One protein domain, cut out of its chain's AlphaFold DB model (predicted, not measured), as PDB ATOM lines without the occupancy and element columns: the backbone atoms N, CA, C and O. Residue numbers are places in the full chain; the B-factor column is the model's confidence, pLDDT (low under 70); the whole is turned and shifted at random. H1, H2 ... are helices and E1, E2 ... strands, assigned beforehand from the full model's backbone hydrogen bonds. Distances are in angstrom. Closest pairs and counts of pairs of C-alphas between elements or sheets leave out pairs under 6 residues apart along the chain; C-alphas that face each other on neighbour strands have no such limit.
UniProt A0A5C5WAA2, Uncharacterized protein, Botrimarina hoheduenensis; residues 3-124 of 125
ATOM      1  N   LEU A   3      17.556  27.440  12.493       92.19
ATOM      2  CA  LEU A   3      17.914  26.262  11.715       92.19
ATOM      3  C   LEU A   3      16.828  25.960  10.688       92.19
ATOM      4  O   LEU A   3      15.637  26.170  10.935       92.19
ATOM      5  N   ILE A   4      17.258  25.427   9.551       94.25
ATOM      6  CA  ILE A   4      16.418  25.010   8.437       94.25
ATOM      7  C   ILE A   4      16.539  23.501   8.261       94.25
ATOM      8  O   ILE A   4      17.636  22.943   8.192       94.25
ATOM      9  N   LYS A   5      15.396  22.826   8.147       93.44
ATOM     10  CA  LYS A   5      15.321  21.423   7.739       93.44
ATOM     11  C   LYS A   5      14.475  21.306   6.482       93.44
ATOM     12  O   LYS A   5      13.268  21.539   6.513       93.44
ATOM     13  N   PHE A   6      15.107  20.897   5.393       94.44
ATOM     14  CA  PHE A   6      14.410  20.515   4.172       94.44
ATOM     15  C   PHE A   6      13.836  19.108   4.312       94.44
ATOM     16  O   PHE A   6      14.473  18.214   4.884       94.44
ATOM     17  N   ARG A   7      12.622  18.910   3.799       93.75
ATOM     18  CA  ARG A   7      11.969  17.603   3.743       93.75
ATOM     19  C   ARG A   7      11.242  17.429   2.420       93.75
ATOM     20  O   ARG A   7      10.488  18.298   1.996       93.75
ATOM     21  N   SER A   8      11.428  16.260   1.819       93.88
ATOM     22  CA  SER A   8      10.551  15.739   0.774       93.88
ATOM     23  C   SER A   8       9.112  15.606   1.287       93.88
ATOM     24  O   SER A   8       8.898  15.340   2.467       93.88
ATOM     25  N   LEU A   9       8.136  15.735   0.389       94.31
ATOM     26  CA  LEU A   9       6.752  15.287   0.587       94.31
ATOM     27  C   LEU A   9       6.344  14.241  -0.468       94.31
ATOM     28  O   LEU A   9       5.163  14.022  -0.708       94.31
ATOM     29  N   GLY A  10       7.323  13.610  -1.123       92.38
ATOM     30  CA  GLY A  10       7.091  12.692  -2.242       92.38
ATOM     31  C   GLY A  10       6.506  11.331  -1.863       92.38
ATOM     32  O   GLY A  10       6.074  10.604  -2.749       92.38
ATOM     33  N   ASP A  11       6.492  10.979  -0.579       93.12
ATOM     34  CA  ASP A  11       6.014   9.689  -0.084       93.12
ATOM     35  C   ASP A  11       5.388   9.807   1.318       93.12
ATOM     36  O   ASP A  11       5.600  10.785   2.046       93.12
ATOM     37  N   CYS A  12       4.626   8.782   1.712       94.75
ATOM     38  CA  CYS A  12       3.903   8.755   2.985       94.75
ATOM     39  C   CYS A  12       4.825   8.861   4.208       94.75
ATOM     40  O   CYS A  12       4.467   9.532   5.175       94.75
ATOM     41  N   ASN A  13       6.011   8.244   4.187       92.56
ATOM     42  CA  ASN A  13       6.935   8.296   5.324       92.56
ATOM     43  C   ASN A  13       7.516   9.702   5.485       92.56
ATOM     44  O   ASN A  13       7.616  10.215   6.602       92.56
ATOM     45  N   SER A  14       7.865  10.350   4.375       91.62
ATOM     46  CA  SER A  14       8.332  11.734   4.370       91.62
ATOM     47  C   SER A  14       7.251  12.700   4.872       91.62
ATOM     48  O   SER A  14       7.543  13.570   5.696       91.62
ATOM     49  N   LEU A  15       5.988  12.488   4.479       94.25
ATOM     50  CA  LEU A  15       4.848  13.252   4.995       94.25
ATOM     51  C   LEU A  15       4.635  13.040   6.503       94.25
ATOM     52  O   LEU A  15       4.424  14.009   7.232       94.25
ATOM     53  N   LEU A  16       4.714  11.799   6.991       94.75
ATOM     54  CA  LEU A  16       4.594  11.496   8.423       94.75
ATOM     55  C   LEU A  16       5.701  12.173   9.235       94.75
ATOM     56  O   LEU A  16       5.417  12.807  10.247       94.75
ATOM     57  N   ARG A  17       6.944  12.139   8.744       92.31
ATOM     58  CA  ARG A  17       8.070  12.844   9.373       92.31
ATOM     59  C   ARG A  17       7.845  14.353   9.422       92.31
ATOM     60  O   ARG A  17       8.151  14.973  10.435       92.31
ATOM     61  N   ALA A  18       7.314  14.953   8.356       94.31
ATOM     62  CA  ALA A  18       6.961  16.373   8.357       94.31
ATOM     63  C   ALA A  18       5.866  16.684   9.393       94.31
ATOM     64  O   ALA A  18       5.993  17.646  10.151       94.31
ATOM     65  N   LYS A  19       4.831  15.836   9.483       95.25
ATOM     66  CA  LYS A  19       3.766  15.952  10.490       95.25
ATOM     67  C   LYS A  19       4.287  15.826  11.919       95.25
ATOM     68  O   LYS A  19       3.852  16.588  12.773       95.25
ATOM     69  N   ASP A  20       5.210  14.908  12.185       95.44
ATOM     70  CA  ASP A  20       5.802  14.747  13.516       95.44
ATOM     71  C   ASP A  20       6.651  15.961  13.919       95.44
ATOM     72  O   ASP A  20       6.574  16.402  15.067       95.44
ATOM     73  N   ILE A  21       7.393  16.558  12.979       93.75
ATOM     74  CA  ILE A  21       8.148  17.790  13.251       93.75
ATOM     75  C   ILE A  21       7.185  18.928  13.602       93.75
ATOM     76  O   ILE A  21       7.366  19.576  14.625       93.75
ATOM     77  N   ILE A  22       6.150  19.156  12.787       93.94
ATOM     78  CA  ILE A  22       5.227  20.288  12.967       93.94
ATOM     79  C   ILE A  22       4.310  20.084  14.181       93.94
ATOM     80  O   ILE A  22       4.099  21.003  14.963       93.94
ATOM     81  N   GLY A  23       3.733  18.892  14.328       94.69
ATOM     82  CA  GLY A  23       2.694  18.622  15.320       94.69
ATOM     83  C   GLY A  23       3.226  18.214  16.690       94.69
ATOM     84  O   GLY A  23       2.530  18.395  17.685       94.69
ATOM     85  N   LYS A  24       4.434  17.643  16.757       93.62
ATOM     86  CA  LYS A  24       4.999  17.090  18.000       93.62
ATOM     87  C   LYS A  24       6.381  17.641  18.343       93.62
ATOM     88  O   LYS A  24       6.922  17.267  19.379       93.62
ATOM     89  N   ASN A  25       6.967  18.495  17.501       89.25
ATOM     90  CA  ASN A  25       8.354  18.952  17.627       89.25
ATOM     91  C   ASN A  25       9.372  17.794  17.668       89.25
ATOM     92  O   ASN A  25      10.425  17.902  18.297       89.25
ATOM     93  N   LEU A  26       9.063  16.673  17.002       90.31
ATOM     94  CA  LEU A  26       9.930  15.495  16.969       90.31
ATOM     95  C   LEU A  26      10.742  15.455  15.681       90.31
ATOM     96  O   LEU A  26      10.203  15.407  14.576       90.31
ATOM     97  N   PHE A  27      12.062  15.416  15.831       90.06
ATOM     98  CA  PHE A  27      12.983  15.273  14.714       90.06
ATOM     99  C   PHE A  27      13.422  13.823  14.564       90.06
ATOM    100  O   PHE A  27      13.867  13.185  15.513       90.06
ATOM    101  N   TRP A  28      13.343  13.321  13.333       88.19
ATOM    102  CA  TRP A  28      13.985  12.062  12.979       88.19
ATOM    103  C   TRP A  28      15.501  12.251  12.890       88.19
ATOM    104  O   TRP A  28      15.971  13.030  12.049       88.19
ATOM    105  N   CYS A  29      16.232  11.496  13.705       89.19
ATOM    106  CA  CYS A  29      17.686  11.414  13.693       89.19
ATOM    107  C   CYS A  29      18.124  10.077  13.081       89.19
ATOM    108  O   CYS A  29      17.514   9.042  13.350       89.19
ATOM    109  N   SER A  30      19.186  10.093  12.281       87.81
ATOM    110  CA  SER A  30      19.720   8.906  11.607       87.81
ATOM    111  C   SER A  30      20.992   8.420  12.284       87.81
ATOM    112  O   SER A  30      21.709   9.196  12.920       87.81
ATOM    113  N   ARG A  31      21.306   7.133  12.138       87.38
ATOM    114  CA  ARG A  31      22.662   6.652  12.428       87.38
ATOM    115  C   ARG A  31      23.610   7.118  11.328       87.38
ATOM    116  O   ARG A  31      23.171   7.415  10.223       87.38
ATOM    117  N   ILE A  32      24.911   7.135  11.606       82.75
ATOM    118  CA  ILE A  32      25.891   7.652  10.640       82.75
ATOM    119  C   ILE A  32      25.871   6.916   9.287       82.75
ATOM    120  O   ILE A  32      25.956   7.542   8.244       82.75
ATOM    121  N   TRP A  33      25.685   5.596   9.275       82.62
ATOM    122  CA  TRP A  33      25.630   4.802   8.038       82.62
ATOM    123  C   TRP A  33      24.280   4.878   7.306       82.62
ATOM    124  O   TRP A  33      24.105   4.245   6.271       82.62
ATOM    125  N   GLU A  34      23.309   5.605   7.857       86.38
ATOM    126  CA  GLU A  34      22.013   5.897   7.228       86.38
ATOM    127  C   GLU A  34      21.976   7.331   6.669       86.38
ATOM    128  O   GLU A  34      20.929   7.796   6.211       86.38
ATOM    129  N   MET A  35      23.091   8.063   6.769       83.75
ATOM    130  CA  MET A  35      23.217   9.408   6.222       83.75
ATOM    131  C   MET A  35      23.304   9.355   4.700       83.75
ATOM    132  O   MET A  35      23.739   8.371   4.108       83.75
ATOM    133  N   ASN A  36      22.814  10.413   4.063       76.25
ATOM    134  CA  ASN A  36      22.677  10.481   2.612       76.25
ATOM    135  C   ASN A  36      23.885  11.119   1.913       76.25
ATOM    136  O   ASN A  36      23.862  11.246   0.690       76.25
ATOM    137  N   ASP A  37      24.890  11.549   2.674       76.56
ATOM    138  CA  ASP A  37      26.163  12.018   2.146       76.56
ATOM    139  C   ASP A  37      27.207  10.892   2.279       76.56
ATOM    140  O   ASP A  37      27.567  10.514   3.396       76.56
ATOM    141  N   PRO A  38      27.685  10.318   1.161       67.94
ATOM    142  CA  PRO A  38      28.662   9.232   1.186       67.94
ATOM    143  C   PRO A  38      30.058   9.674   1.650       67.94
ATOM    144  O   PRO A  38      30.875   8.818   1.987       67.94
ATOM    145  N   MET A  39      30.348  10.979   1.655       74.94
ATOM    146  CA  MET A  39      31.624  11.533   2.117       74.94
ATOM    147  C   MET A  39      31.611  11.850   3.614       74.94
ATOM    148  O   MET A  39      32.661  12.090   4.215       74.94
ATOM    149  N   GLU A  40      30.440  11.809   4.245       73.56
ATOM    150  CA  GLU A  40      30.297  12.078   5.662       73.56
ATOM    151  C   GLU A  40      30.822  10.903   6.504       73.56
ATOM    152  O   GLU A  40      30.372   9.761   6.418       73.56
ATOM    153  N   GLY A  41      31.818  11.181   7.351       71.69
ATOM    154  CA  GLY A  41      32.419  10.171   8.222       71.69
ATOM    155  C   GLY A  41      33.472   9.275   7.563       71.69
ATOM    156  O   GLY A  41      33.703   8.172   8.068       71.69
ATOM    157  N   VAL A  42      34.127   9.742   6.498       78.31
ATOM    158  CA  VAL A  42      35.318   9.111   5.904       78.31
ATOM    159  C   VAL A  42      36.592   9.605   6.609       78.31
ATOM    160  O   VAL A  42      36.731  10.791   6.895       78.31
ATOM    161  N   TYR A  43      37.537   8.699   6.887       77.75
ATOM    162  CA  TYR A  43      38.795   9.007   7.584       77.75
ATOM    163  C   TYR A  43      39.981   8.297   6.939       77.75
ATOM    164  O   TYR A  43      39.851   7.171   6.454       77.75
ATOM    165  N   LYS A  44      41.165   8.908   7.031       80.00
ATOM    166  CA  LYS A  44      42.443   8.216   6.826       80.00
ATOM    167  C   LYS A  44      42.818   7.493   8.117       80.00
ATOM    168  O   LYS A  44      42.758   8.072   9.200       80.00
ATOM    169  N   CYS A  45      43.207   6.226   8.029       72.88
ATOM    170  CA  CYS A  45      43.600   5.438   9.194       72.88
ATOM    171  C   CYS A  45      44.895   4.682   8.897       72.88
ATOM    172  O   CYS A  45      44.988   3.986   7.886       72.88
ATOM    173  N   TYR A  46      45.878   4.804   9.789       70.56
ATOM    174  CA  TYR A  46      47.033   3.911   9.808       70.56
ATOM    175  C   TYR A  46      46.617   2.557  10.395       70.56
ATOM    176  O   TYR A  46      45.760   2.527  11.281       70.56
ATOM    177  N   PRO A  47      47.179   1.430   9.927       63.31
ATOM    178  CA  PRO A  47      46.701   0.093  10.271       63.31
ATOM    179  C   PRO A  47      46.848  -0.208  11.772       63.31
ATOM    180  O   PRO A  47      47.853  -0.735  12.239       63.31
ATOM    181  N   ASN A  48      45.804   0.110  12.538       68.94
ATOM    182  CA  ASN A  48      45.611  -0.287  13.925       68.94
ATOM    183  C   ASN A  48      44.153  -0.731  14.094       68.94
ATOM    184  O   ASN A  48      43.241   0.084  14.257       68.94
ATOM    185  N   SER A  49      43.928  -2.044  14.046       66.62
ATOM    186  CA  SER A  49      42.593  -2.660  14.075       66.62
ATOM    187  C   SER A  49      41.757  -2.253  15.295       66.62
ATOM    188  O   SER A  49      40.538  -2.109  15.194       66.62
ATOM    189  N   ASN A  50      42.399  -1.984  16.436       77.19
ATOM    190  CA  ASN A  50      41.710  -1.602  17.668       77.19
ATOM    191  C   ASN A  50      41.127  -0.175  17.594       77.19
ATOM    192  O   ASN A  50      40.087   0.106  18.190       77.19
ATOM    193  N   ALA A  51      41.757   0.733  16.839       75.25
ATOM    194  CA  ALA A  51      41.255   2.098  16.661       75.25
ATOM    195  C   ALA A  51      39.932   2.118  15.876       75.25
ATOM    196  O   ALA A  51      38.993   2.819  16.261       75.25
ATOM    197  N   ILE A  52      39.827   1.284  14.834       77.88
ATOM    198  CA  ILE A  52      38.638   1.183  13.976       77.88
ATOM    199  C   ILE A  52      37.428   0.692  14.776       77.88
ATOM    200  O   ILE A  52      36.375   1.333  14.770       77.88
ATOM    201  N   SER A  53      37.567  -0.416  15.515       80.75
ATOM    202  CA  SER A  53      36.461  -0.968  16.310       80.75
ATOM    203  C   SER A  53      35.980   0.005  17.385       80.75
ATOM    204  O   SER A  53      34.776   0.140  17.612       80.75
ATOM    205  N   LYS A  54      36.901   0.721  18.038       80.06
ATOM    206  CA  LYS A  54      36.536   1.720  19.042       80.06
ATOM    207  C   LYS A  54      35.816   2.924  18.419       80.06
ATOM    208  O   LYS A  54      34.793   3.338  18.964       80.06
ATOM    209  N   LEU A  55      36.276   3.440  17.272       79.19
ATOM    210  CA  LEU A  55      35.600   4.520  16.535       79.19
ATOM    211  C   LEU A  55      34.176   4.115  16.145       79.19
ATOM    212  O   LEU A  55      33.222   4.849  16.406       79.19
ATOM    213  N   TYR A  56      34.024   2.926  15.559       82.00
ATOM    214  CA  TYR A  56      32.723   2.396  15.165       82.00
ATOM    215  C   TYR A  56      31.768   2.302  16.362       82.00
ATOM    216  O   TYR A  56      30.640   2.793  16.308       82.00
ATOM    217  N   ASN A  57      32.236   1.741  17.482       84.88
ATOM    218  CA  ASN A  57      31.440   1.622  18.703       84.88
ATOM    219  C   ASN A  57      31.071   2.980  19.314       84.88
ATOM    220  O   ASN A  57      29.984   3.116  19.878       84.88
ATOM    221  N   ALA A  58      31.943   3.983  19.205       82.00
ATOM    222  CA  ALA A  58      31.652   5.335  19.662       82.00
ATOM    223  C   ALA A  58      30.559   5.998  18.805       82.00
ATOM    224  O   ALA A  58      29.596   6.544  19.347       82.00
ATOM    225  N   LYS A  59      30.650   5.875  17.475       81.25
ATOM    226  CA  LYS A  59      29.665   6.425  16.530       81.25
ATOM    227  C   LYS A  59      28.312   5.720  16.592       81.25
ATOM    228  O   LYS A  59      27.278   6.377  16.537       81.25
ATOM    229  N   LYS A  60      28.302   4.399  16.794       85.94
ATOM    230  CA  LYS A  60      27.081   3.585  16.934       85.94
ATOM    231  C   LYS A  60      26.154   4.056  18.064       85.94
ATOM    232  O   LYS A  60      24.956   3.801  18.007       85.94
ATOM    233  N   LYS A  61      26.690   4.723  19.091       86.62
ATOM    234  CA  LYS A  61      25.922   5.221  20.245       86.62
ATOM    235  C   LYS A  61      25.218   6.559  19.988       86.62
ATOM    236  O   LYS A  61      24.533   7.043  20.885       86.62
ATOM    237  N   ARG A  62      25.404   7.179  18.819       82.56
ATOM    238  CA  ARG A  62      24.870   8.510  18.504       82.56
ATOM    239  C   ARG A  62      23.885   8.453  17.341       82.56
ATOM    240  O   ARG A  62      24.008   7.630  16.438       82.56
ATOM    241  N   PHE A  63      22.930   9.373  17.379       86.00
ATOM    242  CA  PHE A  63      22.038   9.679  16.269       86.00
ATOM    243  C   PHE A  63      22.247  11.136  15.866       86.00
ATOM    244  O   PHE A  63      22.484  11.986  16.723       86.00
ATOM    245  N   ILE A  64      22.156  11.411  14.571       84.31
ATOM    246  CA  ILE A  64      22.506  12.694  13.969       84.31
ATOM    247  C   ILE A  64      21.258  13.292  13.320       84.31
ATOM    248  O   ILE A  64      20.514  12.608  12.613       84.31
ATOM    249  N   CYS A  65      21.022  14.582  13.561       86.44
ATOM    250  CA  CYS A  65      20.012  15.359  12.852       86.44
ATOM    251  C   CYS A  65      20.666  16.566  12.182       86.44
ATOM    252  O   CYS A  65      20.800  17.629  12.785       86.44
ATOM    253  N   SER A  66      21.028  16.414  10.910       85.44
ATOM    254  CA  SER A  66      21.682  17.482  10.149       85.44
ATOM    255  C   SER A  66      20.690  18.583   9.798       85.44
ATOM    256  O   SER A  66      19.620  18.312   9.245       85.44
ATOM    257  N   CYS A  67      21.021  19.824  10.116       89.19
ATOM    258  CA  CYS A  67      20.201  20.987   9.805       89.19
ATOM    259  C   CYS A  67      21.087  22.040   9.154       89.19
ATOM    260  O   CYS A  67      22.288  22.090   9.409       89.19
ATOM    261  N   SER A  68      20.494  22.875   8.317       90.69
ATOM    262  CA  SER A  68      21.206  23.963   7.659       90.69
ATOM    263  C   SER A  68      20.967  25.275   8.392       90.69
ATOM    264  O   SER A  68      20.009  25.407   9.153       90.69
ATOM    265  N   ASP A  69      21.826  26.259   8.159       90.94
ATOM    266  CA  ASP A  69      21.524  27.632   8.547       90.94
ATOM    267  C   ASP A  69      20.515  28.274   7.573       90.94
ATOM    268  O   ASP A  69      20.021  27.652   6.625       90.94
ATOM    269  N   THR A  70      20.167  29.532   7.832       92.19
ATOM    270  CA  THR A  70      19.183  30.280   7.044       92.19
ATOM    271  C   THR A  70      19.644  30.581   5.616       92.19
ATOM    272  O   THR A  70      18.788  30.736   4.743       92.19
ATOM    273  N   ALA A  71      20.954  30.588   5.333       91.81
ATOM    274  CA  ALA A  71      21.484  30.820   3.987       91.81
ATOM    275  C   ALA A  71      21.161  29.662   3.025       91.81
ATOM    276  O   ALA A  71      21.126  29.835   1.804       91.81
ATOM    277  N   ALA A  72      20.839  28.477   3.548       91.56
ATOM    278  CA  ALA A  72      20.436  27.352   2.713       91.56
ATOM    279  C   ALA A  72      19.108  27.586   1.972       91.56
ATOM    280  O   ALA A  72      18.894  26.990   0.918       91.56
ATOM    281  N   LEU A  73      18.233  28.479   2.458       93.88
ATOM    282  CA  LEU A  73      16.990  28.826   1.755       93.88
ATOM    283  C   LEU A  73      17.253  29.458   0.383       93.88
ATOM    284  O   LEU A  73      16.490  29.208  -0.547       93.88
ATOM    285  N   SER A  74      18.343  30.220   0.247       94.94
ATOM    286  CA  SER A  74      18.779  30.833  -1.013       94.94
ATOM    287  C   SER A  74      19.693  29.933  -1.847       94.94
ATOM    288  O   SER A  74      20.302  30.406  -2.799       94.94
ATOM    289  N   THR A  75      19.810  28.645  -1.504       94.69
ATOM    290  CA  THR A  75      20.669  27.681  -2.205       94.69
ATOM    291  C   THR A  75      19.804  26.674  -2.977       94.69
ATOM    292  O   THR A  75      19.326  25.701  -2.389       94.69
ATOM    293  N   PRO A  76      19.572  26.853  -4.296       94.44
ATOM    294  CA  PRO A  76      18.652  26.005  -5.064       94.44
ATOM    295  C   PRO A  76      19.018  24.517  -5.067       94.44
ATOM    296  O   PRO A  76      18.131  23.665  -5.089       94.44
ATOM    297  N   SER A  77      20.309  24.179  -4.995       93.00
ATOM    298  CA  SER A  77      20.757  22.783  -4.920       93.00
ATOM    299  C   SER A  77      20.242  22.067  -3.667       93.00
ATOM    300  O   SER A  77      19.885  20.893  -3.747       93.00
ATOM    301  N   MET A  78      20.097  22.773  -2.538       91.44
ATOM    302  CA  MET A  78      19.541  22.210  -1.300       91.44
ATOM    303  C   MET A  78      18.069  21.829  -1.467       91.44
ATOM    304  O   MET A  78      17.650  20.755  -1.037       91.44
ATOM    305  N   TRP A  79      17.286  22.671  -2.143       93.94
ATOM    306  CA  TRP A  79      15.899  22.367  -2.496       93.94
ATOM    307  C   TRP A  79      15.796  21.202  -3.482       93.94
ATOM    308  O   TRP A  79      14.932  20.333  -3.336       93.94
ATOM    309  N   GLY A  80      16.694  21.160  -4.468       93.94
ATOM    310  CA  GLY A  80      16.793  20.055  -5.414       93.94
ATOM    311  C   GLY A  80      17.021  18.719  -4.704       93.94
ATOM    312  O   GLY A  80      16.247  17.781  -4.890       93.94
ATOM    313  N   TYR A  81      18.040  18.664  -3.844       90.38
ATOM    314  CA  TYR A  81      18.491  17.429  -3.205       90.38
ATOM    315  C   TYR A  81      17.615  17.004  -2.017       90.38
ATOM    316  O   TYR A  81      17.166  15.863  -1.945       90.38
ATOM    317  N   TYR A  82      17.314  17.922  -1.094       91.19
ATOM    318  CA  TYR A  82      16.656  17.583   0.173       91.19
ATOM    319  C   TYR A  82      15.138  17.826   0.187       91.19
ATOM    320  O   TYR A  82      14.444  17.310   1.069       91.19
ATOM    321  N   ALA A  83      14.598  18.573  -0.781       93.50
ATOM    322  CA  ALA A  83      13.163  18.838  -0.919       93.50
ATOM    323  C   ALA A  83      12.561  18.202  -2.189       93.50
ATOM    324  O   ALA A  83      11.600  18.725  -2.751       93.50
ATOM    325  N   ASN A  84      13.093  17.050  -2.621       93.38
ATOM    326  CA  ASN A  84      12.549  16.230  -3.716       93.38
ATOM    327  C   ASN A  84      12.338  17.004  -5.031       93.38
ATOM    328  O   ASN A  84      11.249  16.984  -5.619       93.38
ATOM    329  N   GLY A  85      13.369  17.726  -5.474       93.62
ATOM    330  CA  GLY A  85      13.281  18.544  -6.680       93.62
ATOM    331  C   GLY A  85      12.235  19.648  -6.542       93.62
ATOM    332  O   GLY A  85      11.356  19.748  -7.390       93.62
ATOM    333  N   PHE A  86      12.308  20.446  -5.469       93.50
ATOM    334  CA  PHE A  86      11.400  21.580  -5.208       93.50
ATOM    335  C   PHE A  86       9.927  21.209  -4.935       93.50
ATOM    336  O   PHE A  86       9.053  22.068  -4.994       93.50
ATOM    337  N   ARG A  87       9.631  19.948  -4.595       93.50
ATOM    338  CA  ARG A  87       8.270  19.460  -4.272       93.50
ATOM    339  C   ARG A  87       8.050  19.203  -2.779       93.50
ATOM    340  O   ARG A  87       7.089  18.549  -2.382       93.50
ATOM    341  N   GLY A  88       8.992  19.639  -1.958       95.00
ATOM    342  CA  GLY A  88       8.989  19.470  -0.514       95.00
ATOM    343  C   GLY A  88       8.727  20.773   0.230       95.00
ATOM    344  O   GLY A  88       8.185  21.733  -0.309       95.00
ATOM    345  N   ILE A  89       9.147  20.794   1.489       95.50
ATOM    346  CA  ILE A  89       9.027  21.944   2.387       95.50
ATOM    347  C   ILE A  89      10.367  22.257   3.047       95.50
ATOM    348  O   ILE A  89      11.213  21.377   3.226       95.50
ATOM    349  N   ALA A  90      10.524  23.510   3.462       95.88
ATOM    350  CA  ALA A  90      11.573  23.940   4.372       95.88
ATOM    351  C   ALA A  90      10.936  24.338   5.705       95.88
ATOM    352  O   ALA A  90      10.050  25.189   5.756       95.88
ATOM    353  N   LEU A  91      11.378  23.704   6.786       94.75
ATOM    354  CA  LEU A  91      10.914  23.984   8.138       94.75
ATOM    355  C   LEU A  91      11.972  24.815   8.852       94.75
ATOM    356  O   LEU A  91      13.106  24.359   9.011       94.75
ATOM    357  N   LYS A  92      11.592  26.020   9.280       94.81
ATOM    358  CA  LYS A  92      12.431  26.879  10.114       94.81
ATOM    359  C   LYS A  92      12.069  26.696  11.579       94.81
ATOM    360  O   LYS A  92      10.894  26.734  11.932       94.81
ATOM    361  N   PHE A  93      13.075  26.538  12.426       90.62
ATOM    362  CA  PHE A  93      12.895  26.434  13.868       90.62
ATOM    363  C   PHE A  93      14.072  27.055  14.613       90.62
ATOM    364  O   PHE A  93      15.176  27.192  14.083       90.62
ATOM    365  N   THR A  94      13.825  27.418  15.866       89.88
ATOM    366  CA  THR A  94      14.838  27.986  16.751       89.88
ATOM    367  C   THR A  94      15.227  26.942  17.777       89.88
ATOM    368  O   THR A  94      14.370  26.363  18.441       89.88
ATOM    369  N   SER A  95      16.526  26.714  17.934       82.75
ATOM    370  CA  SER A  95      17.052  25.857  18.992       82.75
ATOM    371  C   SER A  95      18.016  26.634  19.878       82.75
ATOM    372  O   SER A  95      18.886  27.365  19.395       82.75
ATOM    373  N   ASN A  96      17.847  26.449  21.186       78.62
ATOM    374  CA  ASN A  96      18.733  26.965  22.231       78.62
ATOM    375  C   ASN A  96      19.694  25.878  22.741       78.62
ATOM    376  O   ASN A  96      20.318  26.038  23.788       78.62
ATOM    377  N   SER A  97      19.781  24.745  22.035       74.31
ATOM    378  CA  SER A  97      20.628  23.635  22.456       74.31
ATOM    379  C   SER A  97      22.103  24.028  22.410       74.31
ATOM    380  O   SER A  97      22.606  24.486  21.385       74.31
ATOM    381  N   ARG A  98      22.809  23.772  23.515       63.69
ATOM    382  CA  ARG A  98      24.273  23.905  23.609       63.69
ATOM    383  C   ARG A  98      25.025  22.828  22.817       63.69
ATOM    384  O   ARG A  98      26.240  22.890  22.734       63.69
ATOM    385  N   GLN A  99      24.319  21.838  22.267       70.00
ATOM    386  CA  GLN A  99      24.896  20.701  21.540       70.00
ATOM    387  C   GLN A  99      24.845  20.873  20.014       70.00
ATOM    388  O   GLN A  99      25.039  19.906  19.281       70.00
ATOM    389  N   LEU A 100      24.544  22.077  19.523       74.94
ATOM    390  CA  LEU A 100      24.626  22.383  18.099       74.94
ATOM    391  C   LEU A 100      26.072  22.701  17.734       74.94
ATOM    392  O   LEU A 100      26.595  23.743  18.126       74.94
ATOM    393  N   ASN A 101      26.687  21.821  16.952       76.44
ATOM    394  CA  ASN A 101      28.007  22.056  16.386       76.44
ATOM    395  C   ASN A 101      27.835  22.483  14.932       76.44
ATOM    396  O   ASN A 101      27.189  21.791  14.146       76.44
ATOM    397  N   LYS A 102      28.386  23.646  14.571       78.75
ATOM    398  CA  LYS A 102      28.474  24.025  13.163       78.75
ATOM    399  C   LYS A 102      29.573  23.178  12.531       78.75
ATOM    400  O   LYS A 102      30.727  23.285  12.939       78.75
ATOM    401  N   ILE A 103      29.203  22.365  11.547       75.88
ATOM    402  CA  ILE A 103      30.164  21.557  10.798       75.88
ATOM    403  C   ILE A 103      31.117  22.493  10.055       75.88
ATOM    404  O   ILE A 103      30.685  23.423   9.368       75.88
ATOM    405  N   GLN A 104      32.413  22.234  10.198       72.88
ATOM    406  CA  GLN A 104      33.447  22.816   9.355       72.88
ATOM    407  C   GLN A 104      33.866  21.758   8.343       72.88
ATOM    408  O   GLN A 104      34.513  20.774   8.695       72.88
ATOM    409  N   TYR A 105      33.453  21.947   7.093       72.31
ATOM    410  CA  TYR A 105      33.896  21.092   6.001       72.31
ATOM    411  C   TYR A 105      35.380  21.351   5.728       72.31
ATOM    412  O   TYR A 105      35.827  22.498   5.740       72.31
ATOM    413  N   CYS A 106      36.132  20.278   5.508       71.69
ATOM    414  CA  CYS A 106      37.544  20.314   5.159       71.69
ATOM    415  C   CYS A 106      37.763  19.513   3.875       71.69
ATOM    416  O   CYS A 106      37.130  18.476   3.673       71.69
ATOM    417  N   ASP A 107      38.654  20.004   3.014       77.44
ATOM    418  CA  ASP A 107      38.986  19.332   1.751       77.44
ATOM    419  C   ASP A 107      39.857  18.087   1.983       77.44
ATOM    420  O   ASP A 107      39.867  17.145   1.189       77.44
ATOM    421  N   GLU A 108      40.582  18.062   3.101       81.00
ATOM    422  CA  GLU A 108      41.431  16.945   3.483       81.00
ATOM    423  C   GLU A 108      40.704  15.974   4.410       81.00
ATOM    424  O   GLU A 108      40.137  16.360   5.430       81.00
ATOM    425  N   LEU A 109      40.792  14.678   4.096       77.88
ATOM    426  CA  LEU A 109      40.273  13.647   4.988       77.88
ATOM    427  C   LEU A 109      41.010  13.679   6.337       77.88
ATOM    428  O   LEU A 109      42.241  13.549   6.346       77.88
ATOM    429  N   PRO A 110      40.284  13.744   7.466       75.81
ATOM    430  CA  PRO A 110      40.892  13.692   8.785       75.81
ATOM    431  C   PRO A 110      41.629  12.365   9.005       75.81
ATOM    432  O   PRO A 110      41.119  11.286   8.682       75.81
ATOM    433  N   THR A 111      42.827  12.450   9.589       75.06
ATOM    434  CA  THR A 111      43.679  11.290   9.882       75.06
ATOM    435  C   THR A 111      43.528  10.854  11.335       75.06
ATOM    436  O   THR A 111      43.615  11.658  12.262       75.06
ATOM    437  N   ILE A 112      43.320   9.558  11.551       69.38
ATOM    438  CA  ILE A 112      43.279   8.947  12.880       69.38
ATOM    439  C   ILE A 112      44.701   8.518  13.247       69.38
ATOM    440  O   ILE A 112      45.145   7.439  12.853       69.38
ATOM    441  N   GLU A 113      45.405   9.370  13.995       63.00
ATOM    442  CA  GLU A 113      46.761   9.082  14.486       63.00
ATOM    443  C   GLU A 113      46.738   8.415  15.877       63.00
ATOM    444  O   GLU A 113      47.376   7.380  16.058       63.00
ATOM    445  N   TYR A 114      45.943   8.921  16.843       55.97
ATOM    446  CA  TYR A 114      45.820   8.377  18.216       55.97
ATOM    447  C   TYR A 114      44.431   8.624  18.857       55.97
ATOM    448  O   TYR A 114      43.716   9.553  18.492       55.97
ATOM    449  N   TRP A 115      44.028   7.802  19.843       47.88
ATOM    450  CA  TRP A 115      42.661   7.772  20.418       47.88
ATOM    451  C   TRP A 115      42.121   9.100  21.001       47.88
ATOM    452  O   TRP A 115      40.945   9.374  20.771       47.88
ATOM    453  N   PRO A 116      42.900   9.964  21.684       50.62
ATOM    454  CA  PRO A 116      42.395  11.267  22.138       50.62
ATOM    455  C   PRO A 116      41.918  12.169  20.986       50.62
ATOM    456  O   PRO A 116      41.018  12.980  21.170       50.62
ATOM    457  N   ALA A 117      42.455  11.985  19.772       50.12
ATOM    458  CA  ALA A 117      41.988  12.691  18.580       50.12
ATOM    459  C   ALA A 117      40.624  12.171  18.087       50.12
ATOM    460  O   ALA A 117      39.894  12.898  17.417       50.12
ATOM    461  N   VAL A 118      40.240  10.940  18.445       50.91
ATOM    462  CA  VAL A 118      38.982  10.325  18.007       50.91
ATOM    463  C   VAL A 118      37.772  10.996  18.644       50.91
ATOM    464  O   VAL A 118      36.785  11.156  17.937       50.91
ATOM    465  N   GLU A 119      37.833  11.437  19.908       49.53
ATOM    466  CA  GLU A 119      36.717  12.147  20.563       49.53
ATOM    467  C   GLU A 119      36.306  13.406  19.791       49.53
ATOM    468  O   GLU A 119      35.118  13.605  19.529       49.53
ATOM    469  N   ASN A 120      37.290  14.175  19.315       52.56
ATOM    470  CA  ASN A 120      37.068  15.342  18.462       52.56
ATOM    471  C   ASN A 120      36.422  14.954  17.120       52.56
ATOM    472  O   ASN A 120      35.534  15.650  16.636       52.56
ATOM    473  N   LEU A 121      36.778  13.794  16.556       53.75
ATOM    474  CA  LEU A 121      36.182  13.275  15.318       53.75
ATOM    475  C   LEU A 121      34.751  12.745  15.499       53.75
ATOM    476  O   LEU A 121      34.026  12.619  14.512       53.75
ATOM    477  N   ILE A 122      34.310  12.454  16.730       51.50
ATOM    478  CA  ILE A 122      32.897  12.133  17.007       51.50
ATOM    479  C   ILE A 122      32.025  13.402  16.991       51.50
ATOM    480  O   ILE A 122      30.802  13.296  16.897       51.50
ATOM    481  N   HIS A 123      32.633  14.585  17.127       49.84
ATOM    482  CA  HIS A 123      31.971  15.893  17.062       49.84
ATOM    483  C   HIS A 123      32.160  16.610  15.718       49.84
ATOM    484  O   HIS A 123      31.548  17.650  15.509       49.84
ATOM    485  N   ALA A 124      32.976  16.055  14.818       45.19
ATOM    486  CA  ALA A 124      33.258  16.600  13.488       45.19
ATOM    487  C   ALA A 124      32.165  16.281  12.441       45.19
ATOM    488  O   ALA A 124      32.454  16.230  11.249       45.19
TER     489      ALA A 124
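This is residues 3 to 124 of the 125 residues of an uncharacterized protein of Botrimarina hoheduenensis (UniProt A0A5C5WAA2). Two lobes lie at the two ends of an elongated shape: one is a small two-stranded ribbon, E1 and E2, with H1 over one face and the short helices H3 and H4 over the other; the second has H2 and H5 side by side, with a short strand-like pairing of residues 44 to 45 with 111 to 112. Long stretches with no named element join the lobes. The printed part has 122 residues, with order E1 H1 H2 H3 H4 E2 H5; the sheet, E1 - E2, is antiparallel and the class is mostly helix, though under half of the residues are in named elements. It is only just loose, close to compact, with a radius of gyration of the C-alphas of 16.6 A and spans of 46 by 29 by 29 A.

E1, residues 3 to 7, and E2, residues 89 to 94, are antiparallel at 155 degrees, with N 5 and O 91 2.9 A apart, within hydrogen-bond range. H1, residues 12 to 24, is near E2; the closest C-alphas of E1 and H1, Arg 7 and Ala 18, are 6.9 A apart. For E1 and H4, residues 76 to 82, the closest are Phe 6 and Tyr 82, 5.4 A; for E1 and H3, residues 70 to 74, Ile 4 and Thr 70, 6.1 A. H2, residues 49 to 60, touches H5, residues 115 to 122, at a shallow tilt of 32 degrees, the same way; the closest C-alphas, Lys 59 and Ile 122, are 6.6 A apart. Every O i to N i+4 pair is within hydrogen-bond range in H1, H2 and H4; H3 has 0 of 1, with 2 of 2 O i to N i+3 pairs, and H5 has 2 of 4.

E1 begins at C-alpha 3 (17.914, 26.262, 11.715), and H5 ends at C-alpha 122 (32.897, 12.133, 17.007). H1 measures 17.2 A, H2 17.0 A and E2 16.6 A.

The C-alphas of Gly 23 and Pro 47, the two farthest apart, are 48.0 A apart. The printed part has no cut. The links H1 to H2 and E2 to H5 are long. Confidence is under 70 at residues 38, 47 to 49, 98 and 112 to 124.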